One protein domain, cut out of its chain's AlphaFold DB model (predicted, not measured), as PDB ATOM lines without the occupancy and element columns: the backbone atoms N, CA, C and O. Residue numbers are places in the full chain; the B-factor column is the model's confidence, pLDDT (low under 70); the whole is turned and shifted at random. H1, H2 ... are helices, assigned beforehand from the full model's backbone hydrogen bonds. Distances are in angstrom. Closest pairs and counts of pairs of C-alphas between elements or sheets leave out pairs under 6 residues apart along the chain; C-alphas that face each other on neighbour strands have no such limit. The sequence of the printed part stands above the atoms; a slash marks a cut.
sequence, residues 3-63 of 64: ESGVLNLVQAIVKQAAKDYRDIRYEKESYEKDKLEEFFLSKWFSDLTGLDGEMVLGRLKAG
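What this domain is: This is residues 3 to 63 of the 64 residues of an uncharacterized protein of Anaerovibrio sp. JC8 (UniProt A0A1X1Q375). One long helix, H1, runs most of the domain's length, and three short helices, H2, H3 and H4, lie along one side of it, H2 and H4 packed crosswise near its last residues. The printed part has 61 residues with four named helices, H1 to H4 in chain order, and no named strand: all helix. It is compact, with a radius of gyration of the C-alphas of 11.7 A, and spans 39 by 20 by 17 A.

Where its parts are: H1, residues 3 to 24, begins at C-alpha 3 (18.293, -17.619, -21.254) and measures 32.0 A. H2 holds residues 31 to 40, 14.5 A, H3 43 to 49, 10.0 A, and H4 53 to 62, 14.2 A, ending at C-alpha 62 (35.414, -6.328, 3.584).

How they stand to each other: H1, with residues 17 to 24 alone, touches H2 in a hairpin, closest C-alphas Tyr 21 and Lys 33, 6.3 A, opposite ways at 38 degrees, only just a steep tilt. H1, with residues 18 to 22 alone, touches H4, closest C-alphas Arg 22 and Leu 60, 6.6 A. H2 touches H4, closest C-alphas Phe 40 and Gly 53, 4.9 A. H3 touches no helix. Every O i to N i+4 pair is within hydrogen-bond range in H1, H2, H3 and H4.

The domain as a whole: The farthest C-alphas, Glu 3 and Lys 28, are 38.8 A apart. The printed part has no cut and no long link; residue 3 alone has pLDDT under 70.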
ATOM      1  N   GLU A   3      18.045 -18.147 -22.604       61.72
ATOM      2  CA  GLU A   3      18.293 -17.619 -21.254       61.72
ATOM      3  C   GLU A   3      19.678 -17.995 -20.712       61.72
ATOM      4  O   GLU A   3      20.301 -17.195 -20.021       61.72
ATOM      5  N   SER A   4      20.218 -19.164 -21.080       76.56
ATOM      6  CA  SER A   4      21.521 -19.617 -20.575       76.56
ATOM      7  C   SER A   4      22.691 -18.774 -21.092       76.56
ATOM      8  O   SER A   4      23.621 -18.503 -20.341       76.56
ATOM      9  N   GLY A   5      22.648 -18.315 -22.346       86.50
ATOM     10  CA  GLY A   5      23.711 -17.487 -22.927       86.50
ATOM     11  C   GLY A   5      23.780 -16.095 -22.300       86.50
ATOM     12  O   GLY A   5      24.860 -15.638 -21.927       86.50
ATOM     13  N   VAL A   6      22.623 -15.449 -22.129       87.19
ATOM     14  CA  VAL A   6      22.530 -14.129 -21.486       87.19
ATOM     15  C   VAL A   6      22.916 -14.220 -20.012       87.19
ATOM     16  O   VAL A   6      23.707 -13.404 -19.547       87.19
ATOM     17  N   LEU A   7      22.446 -15.244 -19.294       90.50
ATOM     18  CA  LEU A   7      22.824 -15.464 -17.898       90.50
ATOM     19  C   LEU A   7      24.337 -15.666 -17.742       90.50
ATOM     20  O   LEU A   7      24.946 -15.057 -16.865       90.50
ATOM     21  N   ASN A   8      24.957 -16.464 -18.616       93.50
ATOM     22  CA  ASN A   8      26.407 -16.671 -18.603       93.50
ATOM     23  C   ASN A   8      27.171 -15.359 -18.828       93.50
ATOM     24  O   ASN A   8      28.183 -15.121 -18.169       93.50
ATOM     25  N   LEU A   9      26.681 -14.496 -19.724       94.62
ATOM     26  CA  LEU A   9      27.282 -13.187 -19.973       94.62
ATOM     27  C   LEU A   9      27.155 -12.266 -18.755       94.62
ATOM     28  O   LEU A   9      28.154 -11.691 -18.329       94.62
ATOM     29  N   VAL A  10      25.964 -12.161 -18.159       94.38
ATOM     30  CA  VAL A  10      25.741 -11.355 -16.946       94.38
ATOM     31  C   VAL A  10      26.655 -11.827 -15.817       94.38
ATOM     32  O   VAL A  10      27.342 -11.018 -15.197       94.38
ATOM     33  N   GLN A  11      26.742 -13.140 -15.595       94.38
ATOM     34  CA  GLN A  11      27.642 -13.707 -14.592       94.38
ATOM     35  C   GLN A  11      29.114 -13.396 -14.882       94.38
ATOM     36  O   GLN A  11      29.866 -13.131 -13.945       94.38
ATOM     37  N   ALA A  12      29.541 -13.433 -16.146       96.81
ATOM     38  CA  ALA A  12      30.911 -13.101 -16.528       96.81
ATOM     39  C   ALA A  12      31.235 -11.623 -16.258       96.81
ATOM     40  O   ALA A  12      32.272 -11.336 -15.664       96.81
ATOM     41  N   ILE A  13      30.326 -10.709 -16.613       96.62
ATOM     42  CA  ILE A  13      30.471  -9.269 -16.358       96.62
ATOM     43  C   ILE A  13      30.571  -9.003 -14.852       96.62
ATOM     44  O   ILE A  13      31.506  -8.343 -14.408       96.62
ATOM     45  N   VAL A  14      29.658  -9.567 -14.055       96.50
ATOM     46  CA  VAL A  14      29.648  -9.376 -12.594       96.50
ATOM     47  C   VAL A  14      30.912  -9.940 -11.943       96.50
ATOM     48  O   VAL A  14      31.495  -9.295 -11.074       96.50
ATOM     49  N   LYS A  15      31.374 -11.124 -12.371       96.31
ATOM     50  CA  LYS A  15      32.627 -11.717 -11.871       96.31
ATOM     51  C   LYS A  15      33.839 -10.851 -12.195       96.31
ATOM     52  O   LYS A  15      34.707 -10.704 -11.338       96.31
ATOM     53  N   GLN A  16      33.900 -10.301 -13.406       97.81
ATOM     54  CA  GLN A  16      34.999  -9.434 -13.812       97.81
ATOM     55  C   GLN A  16      34.990  -8.129 -13.005       97.81
ATOM     56  O   GLN A  16      35.991  -7.825 -12.370       97.81
ATOM     57  N   ALA A  17      33.839  -7.459 -12.888       97.31
ATOM     58  CA  ALA A  17      33.701  -6.245 -12.080       97.31
ATOM     59  C   ALA A  17      34.095  -6.463 -10.606       97.31
ATOM     60  O   ALA A  17      34.738  -5.615  -9.992       97.31
ATOM     61  N   ALA A  18      33.746  -7.619 -10.028       96.88
ATOM     62  CA  ALA A  18      34.129  -7.962  -8.658       96.88
ATOM     63  C   ALA A  18      35.646  -8.154  -8.509       96.88
ATOM     64  O   ALA A  18      36.214  -7.795  -7.476       96.88
ATOM     65  N   LYS A  19      36.302  -8.722  -9.526       96.56
ATOM     66  CA  LYS A  19      37.758  -8.858  -9.564       96.56
ATOM     67  C   LYS A  19      38.424  -7.486  -9.677       96.56
ATOM     68  O   LYS A  19      39.252  -7.169  -8.831       96.56
ATOM     69  N   ASP A  20      37.998  -6.678 -10.643       96.38
ATOM     70  CA  ASP A  20      38.557  -5.344 -10.887       96.38
ATOM     71  C   ASP A  20      38.430  -4.474  -9.631       96.38
ATOM     72  O   ASP A  20      39.391  -3.842  -9.198       96.38
ATOM     73  N   TYR A  21      37.285  -4.548  -8.942       96.50
ATOM     74  CA  TYR A  21      37.084  -3.825  -7.690       96.50
ATOM     75  C   TYR A  21      38.057  -4.285  -6.599       96.50
ATOM     76  O   TYR A  21      38.605  -3.464  -5.865       96.50
ATOM     77  N   ARG A  22      38.286  -5.598  -6.463       94.94
ATOM     78  CA  ARG A  22      39.209  -6.146  -5.454       94.94
ATOM     79  C   ARG A  22      40.655  -5.721  -5.688       94.94
ATOM     80  O   ARG A  22      41.374  -5.565  -4.700       94.94
ATOM     81  N   ASP A  23      41.045  -5.515  -6.940       94.69
ATOM     82  CA  ASP A  23      42.393  -5.085  -7.305       94.69
ATOM     83  C   ASP A  23      42.641  -3.618  -6.901       94.69
ATOM     84  O   ASP A  23      43.723  -3.293  -6.412       94.69
ATOM     85  N   ILE A  24      41.614  -2.760  -6.976       94.75
ATOM     86  CA  ILE A  24      41.728  -1.315  -6.688       94.75
ATOM     87  C   ILE A  24      41.099  -0.872  -5.356       94.75
ATOM     88  O   ILE A  24      41.136   0.304  -4.999       94.75
ATOM     89  N   ARG A  25      40.516  -1.781  -4.561       90.88
ATOM     90  CA  ARG A  25      39.739  -1.418  -3.351       90.88
ATOM     91  C   ARG A  25      40.509  -0.607  -2.308       90.88
ATOM     92  O   ARG A  25      39.891   0.149  -1.552       90.88
ATOM     93  N   TYR A  26      41.830  -0.768  -2.253       90.62
ATOM     94  CA  TYR A  26      42.714  -0.066  -1.319       90.62
ATOM     95  C   TYR A  26      43.137   1.321  -1.808       90.62
ATOM     96  O   TYR A  26      43.734   2.083  -1.045       90.62
ATOM     97  N   GLU A  27      42.816   1.671  -3.052       91.38
ATOM     98  CA  GLU A  27      43.046   3.006  -3.579       91.38
ATOM     99  C   GLU A  27      42.109   4.002  -2.883       91.38
ATOM    100  O   GLU A  27      40.905   3.760  -2.707       91.38
ATOM    101  N   LYS A  28      42.693   5.116  -2.422       80.50
ATOM    102  CA  LYS A  28      41.963   6.174  -1.710       80.50
ATOM    103  C   LYS A  28      41.058   6.968  -2.645       80.50
ATOM    104  O   LYS A  28      39.939   7.278  -2.261       80.50
ATOM    105  N   GLU A  29      41.547   7.269  -3.841       84.75
ATOM    106  CA  GLU A  29      40.841   8.029  -4.868       84.75
ATOM    107  C   GLU A  29      41.094   7.344  -6.204       84.75
ATOM    108  O   GLU A  29      42.235   7.272  -6.662       84.75
ATOM    109  N   SER A  30      40.040   6.792  -6.794       91.56
ATOM    110  CA  SER A  30      40.130   6.077  -8.057       91.56
ATOM    111  C   SER A  30      38.814   6.227  -8.797       91.56
ATOM    112  O   SER A  30      37.778   5.742  -8.349       91.56
ATOM    113  N   TYR A  31      38.862   6.900  -9.948       92.62
ATOM    114  CA  TYR A  31      37.703   7.040 -10.831       92.62
ATOM    115  C   TYR A  31      37.127   5.669 -11.211       92.62
ATOM    116  O   TYR A  31      35.917   5.500 -11.328       92.62
ATOM    117  N   GLU A  32      37.999   4.676 -11.381       93.19
ATOM    118  CA  GLU A  32      37.601   3.311 -11.707       93.19
ATOM    119  C   GLU A  32      36.857   2.647 -10.543       93.19
ATOM    120  O   GLU A  32      35.826   2.011 -10.758       93.19
ATOM    121  N   LYS A  33      37.300   2.883  -9.302       94.56
ATOM    122  CA  LYS A  33      36.594   2.422  -8.103       94.56
ATOM    123  C   LYS A  33      35.199   3.024  -8.028       94.56
ATOM    124  O   LYS A  33      34.243   2.266  -7.891       94.56
ATOM    125  N   ASP A  34      35.068   4.336  -8.211       95.56
ATOM    126  CA  ASP A  34      33.767   5.016  -8.190       95.56
ATOM    127  C   ASP A  34      32.820   4.449  -9.259       95.56
ATOM    128  O   ASP A  34      31.649   4.186  -8.986       95.56
ATOM    129  N   LYS A  35      33.333   4.171 -10.465       97.25
ATOM    130  CA  LYS A  35      32.544   3.564 -11.548       97.25
ATOM    131  C   LYS A  35      32.108   2.135 -11.246       97.25
ATOM    132  O   LYS A  35      31.000   1.751 -11.623       97.25
ATOM    133  N   LEU A  36      32.936   1.352 -10.563       97.00
ATOM    134  CA  LEU A  36      32.562   0.013 -10.116       97.00
ATOM    135  C   LEU A  36      31.531   0.064  -8.979       97.00
ATOM    136  O   LEU A  36      30.587  -0.725  -8.996       97.00
ATOM    137  N   GLU A  37      31.645   1.008  -8.038       96.69
ATOM    138  CA  GLU A  37      30.613   1.227  -7.012       96.69
ATOM    139  C   GLU A  37      29.273   1.627  -7.655       96.69
ATOM    140  O   GLU A  37      28.249   1.006  -7.368       96.69
ATOM    141  N   GLU A  38      29.279   2.577  -8.598       97.56
ATOM    142  CA  GLU A  38      28.097   2.951  -9.389       97.56
ATOM    143  C   GLU A  38      27.496   1.751 -10.140       97.56
ATOM    144  O   GLU A  38      26.274   1.600 -10.189       97.56
ATOM    145  N   PHE A  39      28.335   0.879 -10.711       97.81
ATOM    146  CA  PHE A  39      27.886  -0.328 -11.406       97.81
ATOM    147  C   PHE A  39      27.122  -1.276 -10.475       97.81
ATOM    148  O   PHE A  39      26.008  -1.686 -10.819       97.81
ATOM    149  N   PHE A  40      27.669  -1.597  -9.297       97.69
ATOM    150  CA  PHE A  40      27.006  -2.487  -8.334       97.69
ATOM    151  C   PHE A  40      25.717  -1.883  -7.769       97.69
ATOM    152  O   PHE A  40      24.763  -2.615  -7.518       97.69
ATOM    153  N   LEU A  41      25.655  -0.559  -7.623       97.75
ATOM    154  CA  LEU A  41      24.460   0.158  -7.164       97.75
ATOM    155  C   LEU A  41      23.456   0.454  -8.290       97.75
ATOM    156  O   LEU A  41      22.383   1.008  -8.046       97.75
ATOM    157  N   SER A  42      23.782   0.102  -9.534       97.62
ATOM    158  CA  SER A  42      22.932   0.411 -10.677       97.62
ATOM    159  C   SER A  42      21.656  -0.431 -10.692       97.62
ATOM    160  O   SER A  42      21.635  -1.618 -10.354       97.62
ATOM    161  N   LYS A  43      20.576   0.166 -11.207       96.31
ATOM    162  CA  LYS A  43      19.319  -0.551 -11.449       96.31
ATOM    163  C   LYS A  43      19.509  -1.759 -12.374       96.31
ATOM    164  O   LYS A  43      18.897  -2.794 -12.152       96.31
ATOM    165  N   TRP A  44      20.384  -1.641 -13.373       94.81
ATOM    166  CA  TRP A  44      20.713  -2.732 -14.292       94.81
ATOM    167  C   TRP A  44      21.266  -3.958 -13.555       94.81
ATOM    168  O   TRP A  44      20.831  -5.078 -13.822       94.81
ATOM    169  N   PHE A  45      22.181  -3.749 -12.603       96.75
ATOM    170  CA  PHE A  45      22.750  -4.831 -11.802       96.75
ATOM    171  C   PHE A  45      21.665  -5.528 -10.979       96.75
ATOM    172  O   PHE A  45      21.548  -6.755 -11.030       96.75
ATOM    173  N   SER A  46      20.841  -4.753 -10.269       96.38
ATOM    174  CA  SER A  46      19.773  -5.303  -9.430       96.38
ATOM    175  C   SER A  46      18.724  -6.055 -10.255       96.38
ATOM    176  O   SER A  46      18.394  -7.195  -9.929       96.38
ATOM    177  N   ASP A  47      18.271  -5.484 -11.375       94.69
ATOM    178  CA  ASP A  47      17.236  -6.083 -12.224       94.69
ATOM    179  C   ASP A  47      17.700  -7.403 -12.874       94.69
ATOM    180  O   ASP A  47      16.897  -8.321 -13.040       94.69
ATOM    181  N   LEU A  48      18.983  -7.527 -13.237       93.00
ATOM    182  CA  LEU A  48      19.506  -8.727 -13.906       93.00
ATOM    183  C   LEU A  48      20.010  -9.812 -12.959       93.00
ATOM    184  O   LEU A  48      20.015 -10.986 -13.330       93.00
ATOM    185  N   THR A  49      20.487  -9.438 -11.774       93.25
ATOM    186  CA  THR A  49      21.052 -10.399 -10.815       93.25
ATOM    187  C   THR A  49      20.076 -10.767  -9.704       93.25
ATOM    188  O   THR A  49      20.241 -11.815  -9.081       93.25
ATOM    189  N   GLY A  50      19.076  -9.920  -9.437       94.94
ATOM    190  CA  GLY A  50      18.203 -10.031  -8.269       94.94
ATOM    191  C   GLY A  50      18.931  -9.809  -6.939       94.94
ATOM    192  O   GLY A  50      18.383 -10.141  -5.889       94.94
ATOM    193  N   LEU A  51      20.169  -9.303  -6.967       94.75
ATOM    194  CA  LEU A  51      20.984  -9.061  -5.782       94.75
ATOM    195  C   LEU A  51      20.837  -7.621  -5.285       94.75
ATOM    196  O   LEU A  51      20.602  -6.687  -6.056       94.75
ATOM    197  N   ASP A  52      21.044  -7.458  -3.981       95.81
ATOM    198  CA  ASP A  52      21.230  -6.157  -3.350       95.81
ATOM    199  C   ASP A  52      22.672  -5.672  -3.581       95.81
ATOM    200  O   ASP A  52      23.639  -6.254  -3.073       95.81
ATOM    201  N   GLY A  53      22.804  -4.612  -4.378       96.00
ATOM    202  CA  GLY A  53      24.079  -3.994  -4.727       96.00
ATOM    203  C   GLY A  53      24.857  -3.455  -3.528       96.00
ATOM    204  O   GLY A  53      26.081  -3.597  -3.490       96.00
ATOM    205  N   GLU A  54      24.174  -2.906  -2.518       96.81
ATOM    206  CA  GLU A  54      24.830  -2.396  -1.308       96.81
ATOM    207  C   GLU A  54      25.441  -3.542  -0.501       96.81
ATOM    208  O   GLU A  54      26.590  -3.460  -0.053       96.81
ATOM    209  N   MET A  55      24.713  -4.656  -0.376       96.06
ATOM    210  CA  MET A  55      25.198  -5.852   0.311       96.06
ATOM    211  C   MET A  55      26.417  -6.461  -0.397       96.06
ATOM    212  O   MET A  55      27.385  -6.860   0.259       96.06
ATOM    213  N   VAL A  56      26.392  -6.531  -1.732       96.06
ATOM    214  CA  VAL A  56      27.526  -7.015  -2.537       96.06
ATOM    215  C   VAL A  56      28.739  -6.111  -2.345       96.06
ATOM    216  O   VAL A  56      29.833  -6.600  -2.055       96.06
ATOM    217  N   LEU A  57      28.547  -4.797  -2.433       95.75
ATOM    218  CA  LEU A  57      29.625  -3.834  -2.269       95.75
ATOM    219  C   LEU A  57      30.229  -3.874  -0.856       95.75
ATOM    220  O   LEU A  57      31.450  -3.803  -0.707       95.75
ATOM    221  N   GLY A  58      29.401  -4.063   0.176       95.81
ATOM    222  CA  GLY A  58      29.856  -4.257   1.554       95.81
ATOM    223  C   GLY A  58      30.814  -5.444   1.698       95.81
ATOM    224  O   GLY A  58      31.868  -5.313   2.324       95.81
ATOM    225  N   ARG A  59      30.511  -6.574   1.046       94.88
ATOM    226  CA  ARG A  59      31.393  -7.756   1.026       94.88
ATOM    227  C   ARG A  59      32.699  -7.494   0.285       94.88
ATOM    228  O   ARG A  59      33.768  -7.823   0.793       94.88
ATOM    229  N   LEU A  60      32.633  -6.830  -0.868       93.88
ATOM    230  CA  LEU A  60      33.824  -6.478  -1.647       93.88
ATOM    231  C   LEU A  60      34.765  -5.533  -0.880       93.88
ATOM    232  O   LEU A  60      35.990  -5.684  -0.936       93.88
ATOM    233  N   LYS A  61      34.202  -4.585  -0.119       92.94
ATOM    234  CA  LYS A  61      34.948  -3.704   0.793       92.94
ATOM    235  C   LYS A  61      35.603  -4.498   1.931       92.94
ATOM    236  O   LYS A  61      36.775  -4.262   2.219       92.94
ATOM    237  N   ALA A  62      34.895  -5.466   2.517       90.75
ATOM    238  CA  ALA A  62      35.414  -6.328   3.584       90.75
ATOM    239  C   ALA A  62      36.488  -7.328   3.103       90.75
ATOM    240  O   ALA A  62      37.433  -7.616   3.834       90.75
ATOM    241  N   GLY A  63      36.410  -7.792   1.852       80.44
ATOM    242  CA  GLY A  63      37.341  -8.769   1.274       80.44
ATOM    243  C   GLY A  63      36.909 -10.219   1.295       80.44
ATOM    244  O   GLY A  63      37.763 -11.069   1.052       80.44
TER     245      GLY A  63